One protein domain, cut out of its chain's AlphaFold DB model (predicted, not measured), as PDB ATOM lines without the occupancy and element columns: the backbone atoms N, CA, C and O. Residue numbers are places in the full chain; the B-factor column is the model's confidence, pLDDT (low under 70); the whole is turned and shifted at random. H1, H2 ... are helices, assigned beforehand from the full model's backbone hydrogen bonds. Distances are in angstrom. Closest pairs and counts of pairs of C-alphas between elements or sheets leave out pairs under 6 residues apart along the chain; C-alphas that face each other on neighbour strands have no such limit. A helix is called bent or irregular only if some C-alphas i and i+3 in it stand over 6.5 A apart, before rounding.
ATOM      1  N   ALA A   5      56.903  77.755  83.354       76.62
ATOM      2  CA  ALA A   5      58.273  78.233  83.522       76.62
ATOM      3  C   ALA A   5      58.433  79.180  84.723       76.62
ATOM      4  O   ALA A   5      59.333  79.000  85.544       76.62
ATOM      5  N   GLU A   6      57.543  80.170  84.836       75.75
ATOM      6  CA  GLU A   6      57.568  81.165  85.913       75.75
ATOM      7  C   GLU A   6      57.213  80.544  87.269       75.75
ATOM      8  O   GLU A   6      57.900  80.785  88.263       75.75
ATOM      9  N   GLY A   7      56.188  79.685  87.303       78.75
ATOM     10  CA  GLY A   7      55.776  78.975  88.513       78.75
ATOM     11  C   GLY A   7      56.848  78.005  89.011       78.75
ATOM     12  O   GLY A   7      57.147  77.971  90.203       78.75
ATOM     13  N   ASP A   8      57.480  77.263  88.102       84.38
ATOM     14  CA  ASP A   8      58.556  76.321  88.393       84.38
ATOM     15  C   ASP A   8      59.817  77.038  88.896       84.38
ATOM     16  O   ASP A   8      60.441  76.578  89.857       84.38
ATOM     17  N   ALA A   9      60.166  78.183  88.302       83.31
ATOM     18  CA  ALA A   9      61.267  79.017  88.776       83.31
ATOM     19  C   ALA A   9      60.993  79.578  90.183       83.31
ATOM     20  O   ALA A   9      61.879  79.537  91.039       83.31
ATOM     21  N   ALA A  10      59.763  80.037  90.451       85.12
ATOM     22  CA  ALA A  10      59.370  80.611  91.739       85.12
ATOM     23  C   ALA A  10      59.472  79.612  92.908       85.12
ATOM     24  O   ALA A  10      59.806  80.002  94.025       85.12
ATOM     25  N   VAL A  11      59.242  78.319  92.654       89.94
ATOM     26  CA  VAL A  11      59.392  77.250  93.660       89.94
ATOM     27  C   VAL A  11      60.775  76.582  93.648       89.94
ATOM     28  O   VAL A  11      60.990  75.583  94.332       89.94
ATOM     29  N   GLY A  12      61.726  77.109  92.869       86.31
ATOM     30  CA  GLY A  12      63.108  76.624  92.821       86.31
ATOM     31  C   GLY A  12      63.312  75.309  92.058       86.31
ATOM     32  O   GLY A  12      64.348  74.657  92.231       86.31
ATOM     33  N   LYS A  13      62.361  74.895  91.208       87.75
ATOM     34  CA  LYS A  13      62.557  73.736  90.327       87.75
ATOM     35  C   LYS A  13      63.597  74.056  89.256       87.75
ATOM     36  O   LYS A  13      63.750  75.182  88.798       87.75
ATOM     37  N   ARG A  14      64.313  73.017  88.827       86.38
ATOM     38  CA  ARG A  14      65.365  73.091  87.799       86.38
ATOM     39  C   ARG A  14      64.956  72.331  86.536       86.38
ATOM     40  O   ARG A  14      65.728  71.510  86.039       86.38
ATOM     41  N   THR A  15      63.730  72.565  86.067       85.56
ATOM     42  CA  THR A  15      63.203  71.970  84.828       85.56
ATOM     43  C   THR A  15      64.005  72.437  83.614       85.56
ATOM     44  O   THR A  15      64.773  73.404  83.690       85.56
ATOM     45  N   LEU A  16      63.879  71.725  82.488       82.19
ATOM     46  CA  LEU A  16      64.661  72.026  81.286       82.19
ATOM     47  C   LEU A  16      64.381  73.461  80.815       82.19
ATOM     48  O   LEU A  16      65.316  74.206  80.532       82.19
ATOM     49  N   VAL A  17      63.105  73.858  80.851       83.88
ATOM     50  CA  VAL A  17      62.626  75.205  80.508       83.88
ATOM     51  C   VAL A  17      63.211  76.282  81.417       83.88
ATOM     52  O   VAL A  17      63.656  77.310  80.918       83.88
ATOM     53  N   VAL A  18      63.293  76.046  82.731       84.06
ATOM     54  CA  VAL A  18      63.880  77.013  83.679       84.06
ATOM     55  C   VAL A  18      65.391  77.174  83.464       84.06
ATOM     56  O   VAL A  18      65.945  78.246  83.692       84.06
ATOM     57  N   ARG A  19      66.084  76.119  83.015       86.12
ATOM     58  CA  ARG A  19      67.542  76.139  82.805       86.12
ATOM     59  C   ARG A  19      67.964  76.685  81.444       86.12
ATOM     60  O   ARG A  19      69.021  77.299  81.351       86.12
ATOM     61  N   LEU A  20      67.201  76.376  80.398       84.50
ATOM     62  CA  LEU A  20      67.555  76.644  79.001       84.50
ATOM     63  C   LEU A  20      66.735  77.781  78.378       84.50
ATOM     64  O   LEU A  20      67.105  78.277  77.316       84.50
ATOM     65  N   GLY A  21      65.653  78.201  79.032       82.44
ATOM     66  CA  GLY A  21      64.695  79.160  78.496       82.44
ATOM     67  C   GLY A  21      63.637  78.504  77.606       82.44
ATOM     68  O   GLY A  21      63.823  77.412  77.058       82.44
ATOM     69  N   SER A  22      62.506  79.195  77.451       78.81
ATOM     70  CA  SER A  22      61.365  78.750  76.641       78.81
ATOM     71  C   SER A  22      61.740  78.526  75.178       78.81
ATOM     72  O   SER A  22      61.374  77.506  74.599       78.81
ATOM     73  N   ASP A  23      62.526  79.429  74.595       79.50
ATOM     74  CA  ASP A  23      62.853  79.401  73.167       79.50
ATOM     75  C   ASP A  23      63.706  78.183  72.796       79.50
ATOM     76  O   ASP A  23      63.409  77.474  71.830       79.50
ATOM     77  N   LEU A  24      64.734  77.881  73.598       83.31
ATOM     78  CA  LEU A  24      65.589  76.715  73.366       83.31
ATOM     79  C   LEU A  24      64.829  75.408  73.624       83.31
ATOM     80  O   LEU A  24      64.982  74.444  72.876       83.31
ATOM     81  N   CYS A  25      63.960  75.370  74.636       83.38
ATOM     82  CA  CYS A  25      63.093  74.218  74.875       83.38
ATOM     83  C   CYS A  25      62.082  73.987  73.749       83.38
ATOM     84  O   CYS A  25      61.851  72.835  73.378       83.38
ATOM     85  N   ALA A  26      61.513  75.047  73.176       81.38
ATOM     86  CA  ALA A  26      60.636  74.946  72.018       81.38
ATOM     87  C   ALA A  26      61.390  74.378  70.804       81.38
ATOM     88  O   ALA A  26      60.905  73.446  70.164       81.38
ATOM     89  N   GLN A  27      62.610  74.857  70.535       84.06
ATOM     90  CA  GLN A  27      63.457  74.304  69.473       84.06
ATOM     91  C   GLN A  27      63.795  72.827  69.707       84.06
ATOM     92  O   GLN A  27      63.655  72.013  68.795       84.06
ATOM     93  N   LEU A  28      64.184  72.454  70.929       86.12
ATOM     94  CA  LEU A  28      64.461  71.061  71.286       86.12
ATOM     95  C   LEU A  28      63.232  70.170  71.095       86.12
ATOM     96  O   LEU A  28      63.361  69.066  70.571       86.12
ATOM     97  N   TYR A  29      62.045  70.651  71.465       83.81
ATOM     98  CA  TYR A  29      60.798  69.925  71.249       83.81
ATOM     99  C   TYR A  29      60.560  69.640  69.762       83.81
ATOM    100  O   TYR A  29      60.229  68.507  69.406       83.81
ATOM    101  N   VAL A  30      60.782  70.625  68.885       85.12
ATOM    102  CA  VAL A  30      60.674  70.435  67.430       85.12
ATOM    103  C   VAL A  30      61.689  69.404  66.944       85.12
ATOM    104  O   VAL A  30      61.300  68.432  66.303       85.12
ATOM    105  N   VAL A  31      62.966  69.563  67.301       88.94
ATOM    106  CA  VAL A  31      64.051  68.670  66.865       88.94
ATOM    107  C   VAL A  31      63.793  67.226  67.291       88.94
ATOM    108  O   VAL A  31      63.843  66.325  66.457       88.94
ATOM    109  N   ILE A  32      63.476  66.992  68.566       88.88
ATOM    110  CA  ILE A  32      63.214  65.649  69.097       88.88
ATOM    111  C   ILE A  32      61.989  65.033  68.415       88.88
ATOM    112  O   ILE A  32      62.028  63.867  68.028       88.88
ATOM    113  N   THR A  33      60.922  65.813  68.214       86.50
ATOM    114  CA  THR A  33      59.706  65.333  67.540       86.50
ATOM    115  C   THR A  33      59.986  64.956  66.086       86.50
ATOM    116  O   THR A  33      59.574  63.890  65.629       86.50
ATOM    117  N   THR A  34      60.733  65.784  65.353       86.62
ATOM    118  CA  THR A  34      61.151  65.477  63.980       86.62
ATOM    119  C   THR A  34      62.012  64.218  63.932       86.62
ATOM    120  O   THR A  34      61.760  63.345  63.103       86.62
ATOM    121  N   LEU A  35      62.985  64.076  64.839       89.62
ATOM    122  CA  LEU A  35      63.825  62.880  64.927       89.62
ATOM    123  C   LEU A  35      63.008  61.619  65.228       89.62
ATOM    124  O   LEU A  35      63.275  60.578  64.632       89.62
ATOM    125  N   ALA A  36      61.990  61.706  66.086       87.31
ATOM    126  CA  ALA A  36      61.102  60.585  66.380       87.31
ATOM    127  C   ALA A  36      60.367  60.089  65.122       87.31
ATOM    128  O   ALA A  36      60.348  58.889  64.855       87.31
ATOM    129  N   TYR A  37      59.835  60.994  64.293       86.00
ATOM    130  CA  TYR A  37      59.200  60.600  63.030       86.00
ATOM    131  C   TYR A  37      60.197  60.108  61.979       86.00
ATOM    132  O   TYR A  37      59.887  59.179  61.236       86.00
ATOM    133  N   LEU A  38      61.408  60.671  61.933       87.69
ATOM    134  CA  LEU A  38      62.484  60.176  61.067       87.69
ATOM    135  C   LEU A  38      63.016  58.802  61.503       87.69
ATOM    136  O   LEU A  38      63.578  58.080  60.681       87.69
ATOM    137  N   ALA A  39      62.814  58.401  62.758       87.25
ATOM    138  CA  ALA A  39      63.171  57.068  63.227       87.25
ATOM    139  C   ALA A  39      62.226  55.974  62.697       87.25
ATOM    140  O   ALA A  39      62.637  54.822  62.587       87.25
ATOM    141  N   LEU A  40      60.990  56.305  62.307       85.75
ATOM    142  CA  LEU A  40      60.026  55.338  61.764       85.75
ATOM    143  C   LEU A  40      60.496  54.636  60.472       85.75
ATOM    144  O   LEU A  40      60.439  53.403  60.425       85.75
ATOM    145  N   PRO A  41      61.001  55.337  59.433       85.12
ATOM    146  CA  PRO A  41      61.559  54.668  58.258       85.12
ATOM    147  C   PRO A  41      62.800  53.832  58.596       85.12
ATOM    148  O   PRO A  41      62.966  52.754  58.027       85.12
ATOM    149  N   LEU A  42      63.631  54.257  59.560       87.44
ATOM    150  CA  LEU A  42      64.742  53.435  60.058       87.44
ATOM    151  C   LEU A  42      64.230  52.151  60.724       87.44
ATOM    152  O   LEU A  42      64.765  51.077  60.469       87.44
ATOM    153  N   GLY A  43      63.152  52.241  61.506       84.38
ATOM    154  CA  GLY A  43      62.457  51.079  62.054       84.38
ATOM    155  C   GLY A  43      62.010  50.119  60.953       84.38
ATOM    156  O   GLY A  43      62.285  48.924  61.037       84.38
ATOM    157  N   SER A  44      61.410  50.631  59.873       87.38
ATOM    158  CA  SER A  44      61.014  49.799  58.728       87.38
ATOM    159  C   SER A  44      62.194  49.046  58.104       87.38
ATOM    160  O   SER A  44      62.037  47.887  57.727       87.38
ATOM    161  N   LEU A  45      63.369  49.680  58.003       88.38
ATOM    162  CA  LEU A  45      64.588  49.045  57.483       88.38
ATOM    163  C   LEU A  45      65.132  47.958  58.422       88.38
ATOM    164  O   LEU A  45      65.749  47.003  57.960       88.38
ATOM    165  N   LEU A  46      64.878  48.079  59.726       90.00
ATOM    166  CA  LEU A  46      65.275  47.115  60.756       90.00
ATOM    167  C   LEU A  46      64.246  45.989  60.973       90.00
ATOM    168  O   LEU A  46      64.380  45.208  61.911       90.00
ATOM    169  N   GLY A  47      63.230  45.883  60.109       86.44
ATOM    170  CA  GLY A  47      62.229  44.815  60.153       86.44
ATOM    171  C   GLY A  47      60.943  45.170  60.900       86.44
ATOM    172  O   GLY A  47      60.127  44.285  61.156       86.44
ATOM    173  N   LEU A  48      60.726  46.447  61.237       84.19
ATOM    174  CA  LEU A  48      59.457  46.887  61.812       84.19
ATOM    175  C   LEU A  48      58.341  46.743  60.757       84.19
ATOM    176  O   LEU A  48      58.489  47.244  59.637       84.19
ATOM    177  N   PRO A  49      57.217  46.076  61.074       86.88
ATOM    178  CA  PRO A  49      56.161  45.835  60.100       86.88
ATOM    179  C   PRO A  49      55.595  47.139  59.536       86.88
ATOM    180  O   PRO A  49      55.226  48.043  60.286       86.88
ATOM    181  N   THR A  50      55.424  47.214  58.214       84.12
ATOM    182  CA  THR A  50      54.940  48.427  57.529       84.12
ATOM    183  C   THR A  50      53.595  48.918  58.074       84.12
ATOM    184  O   THR A  50      53.354  50.117  58.134       84.12
ATOM    185  N   ARG A  51      52.727  48.009  58.541       80.94
ATOM    186  CA  ARG A  51      51.446  48.362  59.182       80.94
ATOM    187  C   ARG A  51      51.633  49.176  60.464       80.94
ATOM    188  O   ARG A  51      50.889  50.124  60.686       80.94
ATOM    189  N   VAL A  52      52.637  48.831  61.271       81.62
ATOM    190  CA  VAL A  52      52.987  49.548  62.506       81.62
ATOM    191  C   VAL A  52      53.571  50.917  62.162       81.62
ATOM    192  O   VAL A  52      53.172  51.914  62.750       81.62
ATOM    193  N   VAL A  53      54.433  50.992  61.141       84.94
ATOM    194  CA  VAL A  53      54.981  52.266  60.640       84.94
ATOM    195  C   VAL A  53      53.863  53.206  60.175       84.94
ATOM    196  O   VAL A  53      53.835  54.368  60.570       84.94
ATOM    197  N   ILE A  54      52.906  52.703  59.385       83.56
ATOM    198  CA  ILE A  54      51.759  53.491  58.906       83.56
ATOM    199  C   ILE A  54      50.909  53.980  60.088       83.56
ATOM    200  O   ILE A  54      50.563  55.162  60.146       83.56
ATOM    201  N   ALA A  55      50.614  53.102  61.051       81.88
ATOM    202  CA  ALA A  55      49.870  53.461  62.256       81.88
ATOM    203  C   ALA A  55      50.572  54.571  63.060       81.88
ATOM    204  O   ALA A  55      49.931  55.546  63.445       81.88
ATOM    205  N   ALA A  56      51.893  54.480  63.224       81.81
ATOM    206  CA  ALA A  56      52.707  55.480  63.912       81.81
ATOM    207  C   ALA A  56      52.810  56.820  63.152       81.81
ATOM    208  O   ALA A  56      53.077  57.860  63.754       81.81
ATOM    209  N   THR A  57      52.563  56.829  61.834       83.56
ATOM    210  CA  THR A  57      52.525  58.063  61.026       83.56
ATOM    211  C   THR A  57      51.167  58.772  60.988       83.56
ATOM    212  O   THR A  57      51.131  59.960  60.676       83.56
ATOM    213  N   LEU A  58      50.054  58.114  61.343       81.38
ATOM    214  CA  LEU A  58      48.723  58.754  61.422       81.38
ATOM    215  C   LEU A  58      48.705  60.069  62.243       81.38
ATOM    216  O   LEU A  58      48.085  61.035  61.802       81.38
ATOM    217  N   PRO A  59      49.405  60.153  63.388       80.56
ATOM    218  CA  PRO A  59      49.592  61.368  64.186       80.56
ATOM    219  C   PRO A  59      50.284  62.560  63.520       80.56
ATOM    220  O   PRO A  59      50.187  63.674  64.040       80.56
ATOM    221  N   VAL A  60      51.042  62.347  62.437       83.06
ATOM    222  CA  VAL A  60      51.982  63.345  61.889       83.06
ATOM    223  C   VAL A  60      51.322  64.701  61.613       83.06
ATOM    224  O   VAL A  60      51.887  65.708  62.041       83.06
ATOM    225  N   PRO A  61      50.134  64.791  60.978       82.19
ATOM    226  CA  PRO A  61      49.496  66.082  60.721       82.19
ATOM    227  C   PRO A  61      49.207  66.869  62.004       82.19
ATOM    228  O   PRO A  61      49.387  68.087  62.032       82.19
ATOM    229  N   LEU A  62      48.818  66.184  63.086       78.38
ATOM    230  CA  LEU A  62      48.562  66.827  64.373       78.38
ATOM    231  C   LEU A  62      49.863  67.282  65.042       78.38
ATOM    232  O   LEU A  62      49.909  68.370  65.612       78.38
ATOM    233  N   ALA A  63      50.931  66.487  64.946       79.69
ATOM    234  CA  ALA A  63      52.240  66.875  65.461       79.69
ATOM    235  C   ALA A  63      52.807  68.101  64.725       79.69
ATOM    236  O   ALA A  63      53.296  69.029  65.369       79.69
ATOM    237  N   VAL A  64      52.671  68.152  63.396       82.81
ATOM    238  CA  VAL A  64      53.057  69.313  62.579       82.81
ATOM    239  C   VAL A  64      52.236  70.543  62.963       82.81
ATOM    240  O   VAL A  64      52.802  71.613  63.193       82.81
ATOM    241  N   TRP A  65      50.915  70.392  63.104       81.75
ATOM    242  CA  TRP A  65      50.046  71.479  63.550       81.75
ATOM    243  C   TRP A  65      50.460  72.005  64.931       81.75
ATOM    244  O   TRP A  65      50.608  73.214  65.119       81.75
ATOM    245  N   ARG A  66      50.750  71.110  65.879       76.44
ATOM    246  CA  ARG A  66      51.193  71.473  67.228       76.44
ATOM    247  C   ARG A  66      52.525  72.222  67.225       76.44
ATOM    248  O   ARG A  66      52.654  73.218  67.929       76.44
ATOM    249  N   ILE A  67      53.490  71.776  66.421       80.69
ATOM    250  CA  ILE A  67      54.773  72.468  66.241       80.69
ATOM    251  C   ILE A  67      54.550  73.875  65.677       80.69
ATOM    252  O   ILE A  67      55.114  74.834  66.198       80.69
ATOM    253  N   SER A  68      53.682  74.017  64.670       78.81
ATOM    254  CA  SER A  68      53.395  75.316  64.045       78.81
ATOM    255  C   SER A  68      52.748  76.321  65.001       78.81
ATOM    256  O   SER A  68      52.950  77.522  64.860       78.81
ATOM    257  N   ARG A  69      52.013  75.832  66.007       74.06
ATOM    258  CA  ARG A  69      51.335  76.651  67.020       74.06
ATOM    259  C   ARG A  69      52.155  76.875  68.285       74.06
ATOM    260  O   ARG A  69      51.711  77.621  69.149       74.06
ATOM    261  N   LEU A  70      53.336  76.272  68.419       70.56
ATOM    262  CA  LEU A  70      54.123  76.339  69.654       70.56
ATOM    263  C   LEU A  70      54.600  77.768  69.978       70.56
ATOM    264  O   LEU A  70      54.653  78.138  71.146       70.56
ATOM    265  N   GLY A  71      54.890  78.577  68.950       64.38
ATOM    266  CA  GLY A  71      55.266  79.987  69.109       64.38
ATOM    267  C   GLY A  71      54.104  80.902  69.516       64.38
ATOM    268  O   GLY A  71      54.311  81.854  70.264       64.38
ATOM    269  N   ASP A  72      52.881  80.582  69.081       60.94
ATOM    270  CA  ASP A  72      51.666  81.328  69.439       60.94
ATOM    271  C   ASP A  72      51.122  80.890  70.807       60.94
ATOM    272  O   ASP A  72      50.683  81.709  71.607       60.94
ATOM    273  N   ALA A  73      51.228  79.597  71.126       54.47
ATOM    274  CA  ALA A  73      50.815  79.022  72.404       54.47
ATOM    275  C   ALA A  73      51.638  79.532  73.594       54.47
ATOM    276  O   ALA A  73      51.154  79.508  74.720       54.47
ATOM    277  N   ALA A  74      52.857  80.029  73.369       53.91
ATOM    278  CA  ALA A  74      53.626  80.720  74.403       53.91
ATOM    279  C   ALA A  74      52.971  82.046  74.858       53.91
ATOM    280  O   ALA A  74      53.393  82.600  75.869       53.91
ATOM    281  N   LYS A  75      51.958  82.555  74.135       54.25
ATOM    282  CA  LYS A  75      51.316  83.857  74.378       54.25
ATOM    283  C   LYS A  75      49.842  83.805  74.808       54.25
ATOM    284  O   LYS A  75      49.354  84.829  75.272       54.25
ATOM    285  N   GLU A  76      49.132  82.680  74.685       50.91
ATOM    286  CA  GLU A  76      47.682  82.609  74.965       50.91
ATOM    287  C   GLU A  76      47.269  81.423  75.856       50.91
ATOM    288  O   GLU A  76      47.860  80.346  75.801       50.91
ATOM    289  N   GLU A  77      46.182  81.630  76.613       53.22
ATOM    290  CA  GLU A  77      45.512  80.775  77.620       53.22
ATOM    291  C   GLU A  77      45.037  79.378  77.127       53.22
ATOM    292  O   GLU A  77      44.341  78.654  77.835       53.22
ATOM    293  N   GLY A  78      45.420  78.939  75.923       55.81
ATOM    294  CA  GLY A  78      45.002  77.673  75.296       55.81
ATOM    295  C   GLY A  78      45.802  76.423  75.704       55.81
ATOM    296  O   GLY A  78      45.824  75.432  74.965       55.81
ATOM    297  N   HIS A  79      46.507  76.445  76.840       62.69
ATOM    298  CA  HIS A  79      47.459  75.390  77.238       62.69
ATOM    299  C   HIS A  79      46.802  74.040  77.553       62.69
ATOM    300  O   HIS A  79      47.391  72.986  77.291       62.69
ATOM    301  N   GLU A  80      45.566  74.048  78.053       66.69
ATOM    302  CA  GLU A  80      44.828  72.826  78.391       66.69
ATOM    303  C   GLU A  80      44.452  72.014  77.147       66.69
ATOM    304  O   GLU A  80      44.647  70.799  77.119       66.69
ATOM    305  N   GLN A  81      43.993  72.676  76.079       67.62
ATOM    306  CA  GLN A  81      43.630  72.006  74.827       67.62
ATOM    307  C   GLN A  81      44.846  71.363  74.161       67.62
ATOM    308  O   GLN A  81      44.769  70.229  73.695       67.62
ATOM    309  N   LEU A  82      45.994  72.047  74.163       66.25
ATOM    310  CA  LEU A  82      47.240  71.493  73.631       66.25
ATOM    311  C   LEU A  82      47.708  70.286  74.444       66.25
ATOM    312  O   LEU A  82      48.152  69.289  73.871       66.25
ATOM    313  N   THR A  83      47.573  70.342  75.768       72.44
ATOM    314  CA  THR A  83      47.915  69.225  76.658       72.44
ATOM    315  C   THR A  83      46.991  68.033  76.422       72.44
ATOM    316  O   THR A  83      47.465  66.919  76.206       72.44
ATOM    317  N   LEU A  84      45.680  68.261  76.347       76.94
ATOM    318  CA  LEU A  84      44.685  67.221  76.096       76.94
ATOM    319  C   LEU A  84      44.866  66.577  74.713       76.94
ATOM    320  O   LEU A  84      44.881  65.352  74.601       76.94
ATOM    321  N   LEU A  85      45.117  67.377  73.671       72.06
ATOM    322  CA  LEU A  85      45.443  66.874  72.332       72.06
ATOM    323  C   LEU A  85      46.729  66.041  72.320       72.06
ATOM    324  O   LEU A  85      46.816  65.068  71.578       72.06
ATOM    325  N   SER A  86      47.710  66.371  73.164       70.69
ATOM    326  CA  SER A  86      48.938  65.576  73.313       70.69
ATOM    327  C   SER A  86      48.657  64.188  73.863       70.69
ATOM    328  O   SER A  86      49.212  63.206  73.376       70.69
ATOM    329  N   VAL A  87      47.801  64.117  74.884       81.31
ATOM    330  CA  VAL A  87      47.403  62.857  75.511       81.31
ATOM    331  C   VAL A  87      46.613  62.013  74.520       81.31
ATOM    332  O   VAL A  87      46.928  60.839  74.347       81.31
ATOM    333  N   ILE A  88      45.648  62.612  73.816       81.62
ATOM    334  CA  ILE A  88      44.880  61.926  72.767       81.62
ATOM    335  C   ILE A  88      45.812  61.390  71.683       81.62
ATOM    336  O   ILE A  88      45.669  60.241  71.274       81.62
ATOM    337  N   LEU A  89      46.784  62.191  71.244       76.81
ATOM    338  CA  LEU A  89      47.746  61.771  70.236       76.81
ATOM    339  C   LEU A  89      48.559  60.569  70.712       76.81
ATOM    340  O   LEU A  89      48.638  59.569  70.006       76.81
ATOM    341  N   LEU A  90      49.124  60.645  71.918       80.44
ATOM    342  CA  LEU A  90      49.939  59.576  72.486       80.44
ATOM    343  C   LEU A  90      49.133  58.280  72.644       80.44
ATOM    344  O   LEU A  90      49.557  57.227  72.173       80.44
ATOM    345  N   MET A  91      47.956  58.365  73.265       85.19
ATOM    346  CA  MET A  91      47.089  57.209  73.504       85.19
ATOM    347  C   MET A  91      46.555  56.618  72.198       85.19
ATOM    348  O   MET A  91      46.540  55.400  72.039       85.19
ATOM    349  N   GLY A  92      46.169  57.464  71.239       82.06
ATOM    350  CA  GLY A  92      45.712  57.036  69.920       82.06
ATOM    351  C   GLY A  92      46.810  56.332  69.122       82.06
ATOM    352  O   GLY A  92      46.555  55.289  68.527       82.06
ATOM    353  N   THR A  93      48.042  56.852  69.169       80.44
ATOM    354  CA  THR A  93      49.207  56.226  68.520       80.44
ATOM    355  C   THR A  93      49.485  54.855  69.123       80.44
ATOM    356  O   THR A  93      49.544  53.867  68.397       80.44
ATOM    357  N   ALA A  94      49.562  54.773  70.455       82.88
ATOM    358  CA  ALA A  94      49.826  53.521  71.157       82.88
ATOM    359  C   ALA A  94      48.738  52.465  70.892       82.88
ATOM    360  O   ALA A  94      49.045  51.297  70.661       82.88
ATOM    361  N   ALA A  95      47.461  52.865  70.872       84.75
ATOM    362  CA  ALA A  95      46.357  51.967  70.544       84.75
ATOM    363  C   ALA A  95      46.424  51.468  69.090       84.75
ATOM    364  O   ALA A  95      46.183  50.287  68.833       84.75
ATOM    365  N   ALA A  96      46.779  52.342  68.142       81.25
ATOM    366  CA  ALA A  96      46.927  51.980  66.735       81.25
ATOM    367  C   ALA A  96      48.112  51.024  66.507       81.25
ATOM    368  O   ALA A  96      47.978  50.048  65.771       81.25
ATOM    369  N   GLU A  97      49.245  51.258  67.174       82.88
ATOM    370  CA  GLU A  97      50.399  50.354  67.163       82.88
ATOM    371  C   GLU A  97      50.046  48.988  67.759       82.88
ATOM    372  O   GLU A  97      50.316  47.960  67.137       82.88
ATOM    373  N   LEU A  98      49.381  48.959  68.921       85.12
ATOM    374  CA  LEU A  98      48.928  47.724  69.563       85.12
ATOM    375  C   LEU A  98      47.998  46.925  68.641       85.12
ATOM    376  O   LEU A  98      48.187  45.722  68.467       85.12
ATOM    377  N   ALA A  99      47.019  47.586  68.016       83.94
ATOM    378  CA  ALA A  99      46.111  46.951  67.065       83.94
ATOM    379  C   ALA A  99      46.857  46.414  65.832       83.94
ATOM    380  O   ALA A  99      46.576  45.306  65.369       83.94
ATOM    381  N   ALA A 100      47.843  47.159  65.324       83.56
ATOM    382  CA  ALA A 100      48.680  46.718  64.217       83.56
ATOM    383  C   ALA A 100      49.481  45.461  64.589       83.56
ATOM    384  O   ALA A 100      49.454  44.492  63.831       83.56
ATOM    385  N   PHE A 101      50.116  45.427  65.763       83.50
ATOM    386  CA  PHE A 101      50.810  44.234  66.257       83.50
ATOM    387  C   PHE A 101      49.859  43.057  66.494       83.50
ATOM    388  O   PHE A 101      50.149  41.949  66.048       83.50
ATOM    389  N   ALA A 102      48.697  43.282  67.111       85.19
ATOM    390  CA  ALA A 102      47.696  42.238  67.326       85.19
ATOM    391  C   ALA A 102      47.231  41.606  66.001       85.19
ATOM    392  O   ALA A 102      47.103  40.387  65.916       85.19
ATOM    393  N   SER A 103      47.069  42.414  64.944       83.06
ATOM    394  CA  SER A 103      46.694  41.927  63.606       83.06
ATOM    395  C   SER A 103      47.767  41.072  62.917       83.06
ATOM    396  O   SER A 103      47.465  40.358  61.961       83.06
ATOM    397  N   LEU A 104      49.021  41.157  63.372       82.62
ATOM    398  CA  LEU A 104      50.126  40.335  62.873       82.62
ATOM    399  C   LEU A 104      50.224  38.996  63.609       82.62
ATOM    400  O   LEU A 104      50.700  38.029  63.026       82.62
ATOM    401  N   VAL A 105      49.781  38.944  64.869       79.44
ATOM    402  CA  VAL A 105      49.821  37.744  65.724       79.44
ATOM    403  C   VAL A 105      48.607  36.834  65.499       79.44
ATOM    404  O   VAL A 105      48.668  35.652  65.804       79.44
ATOM    405  N   SER A 106      47.506  37.354  64.955       66.50
ATOM    406  CA  SER A 106      46.255  36.611  64.743       66.50
ATOM    407  C   SER A 106      46.262  35.647  63.536       66.50
ATOM    408  O   SER A 106      45.255  35.569  62.832       66.50
ATOM    409  N   TRP A 107      47.367  34.938  63.285       50.28
ATOM    410  CA  TRP A 107      47.503  33.904  62.247       50.28
ATOM    411  C   TRP A 107      47.931  32.563  62.837       50.28
ATOM    412  O   TRP A 107      48.861  32.559  63.672       50.28
TER     413      TRP A 107
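This is residues 5 to 107 of the 107 residues of the protein "Prenyltransferase" of Deltaproteobacteria bacterium (UniProt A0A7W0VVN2). Three rows of helix run side by side: the long H6 along one side, the long H3 along the other, and between them H4 and H5 nearly end to end as a loosely fitted middle row. The short H1 and H2 form a small cap near the end where H3 begins, and residues 75 to 81 stick out where the chain turns into H6. The printed part has 103 residues with six named helices, H1 to H6 in order along the chain, and no named strand; its class is all helix. It is loose, a rod of 56 by 25 by 25 A, with a radius of gyration of the C-alphas of 16.9 A.

Begin with the longest helix, H6, residues 79 to 105: find C-alpha 79 at (47.459, 75.390, 77.238) and go 39.4 A to C-alpha 105 at (49.821, 37.744, 65.724). H5, residues 60 to 73, covers 18.9 A and is irregular, with C-alphas 68 and 71 7.1 A apart. H4, residues 50 to 57, covers 10.5 A. H3, residues 22 to 45, starts at C-alpha 22 (61.365, 78.750, 76.641) and covers 35.5 A; it is neither bent nor irregular, but only just, as C-alphas 38 and 41 are 6.3 A apart. H2 is residues 16 to 20, and H1 residues 5 to 10.

From H6, look first at residues 93 to 101, which touch H4, opposite ways at a shallow tilt of 5 degrees; the closest C-alphas are those of Val 52 and Glu 97, 5.4 A apart. H5 and H6, a helical hairpin, only just touch, with 3 pairs of C-alphas within 8 A, the closest those of Ala 73 and His 79 at 6.9 A; their tilt is a shallow 15 degrees. H4 and H5 meet only through their link. H3, the hub, touches three helices. Its residues 37 to 44 touch H4 in a helical hairpin, at a shallow tilt of 12 degrees, with the C-alphas of Leu 40 and Val 53 closest at 6.0 A. Its residues 26 to 37 touch H5, opposite ways at a shallow tilt of 7 degrees, with the C-alphas of Val 30 and Ile 67 closest at 6.4 A. H2 and H3 touch only at the corner, and only just, with 3 pairs of C-alphas within 8 A; the closest are those of Val 17 and Cys 25, 5.7 A apart. H1 touches H2, where the C-alphas of Ala 5 and Val 18 are closest at 5.7 A. H3 and H6 are apart. Every O i to N i+4 pair is within hydrogen-bond range in H1, H2, H4 and H6, against 17 of 20 in H3 and 8 of 10 in H5.

The two C-alphas farthest apart, those of Ala 10 and Trp 107, the chain's last residue, are 56.5 A apart. The printed part has no cut, and its five links between helices are tight. The mean pLDDT of the printed part is 79.6; look for values under 70 at residues 71 to 82 and 106 to 107.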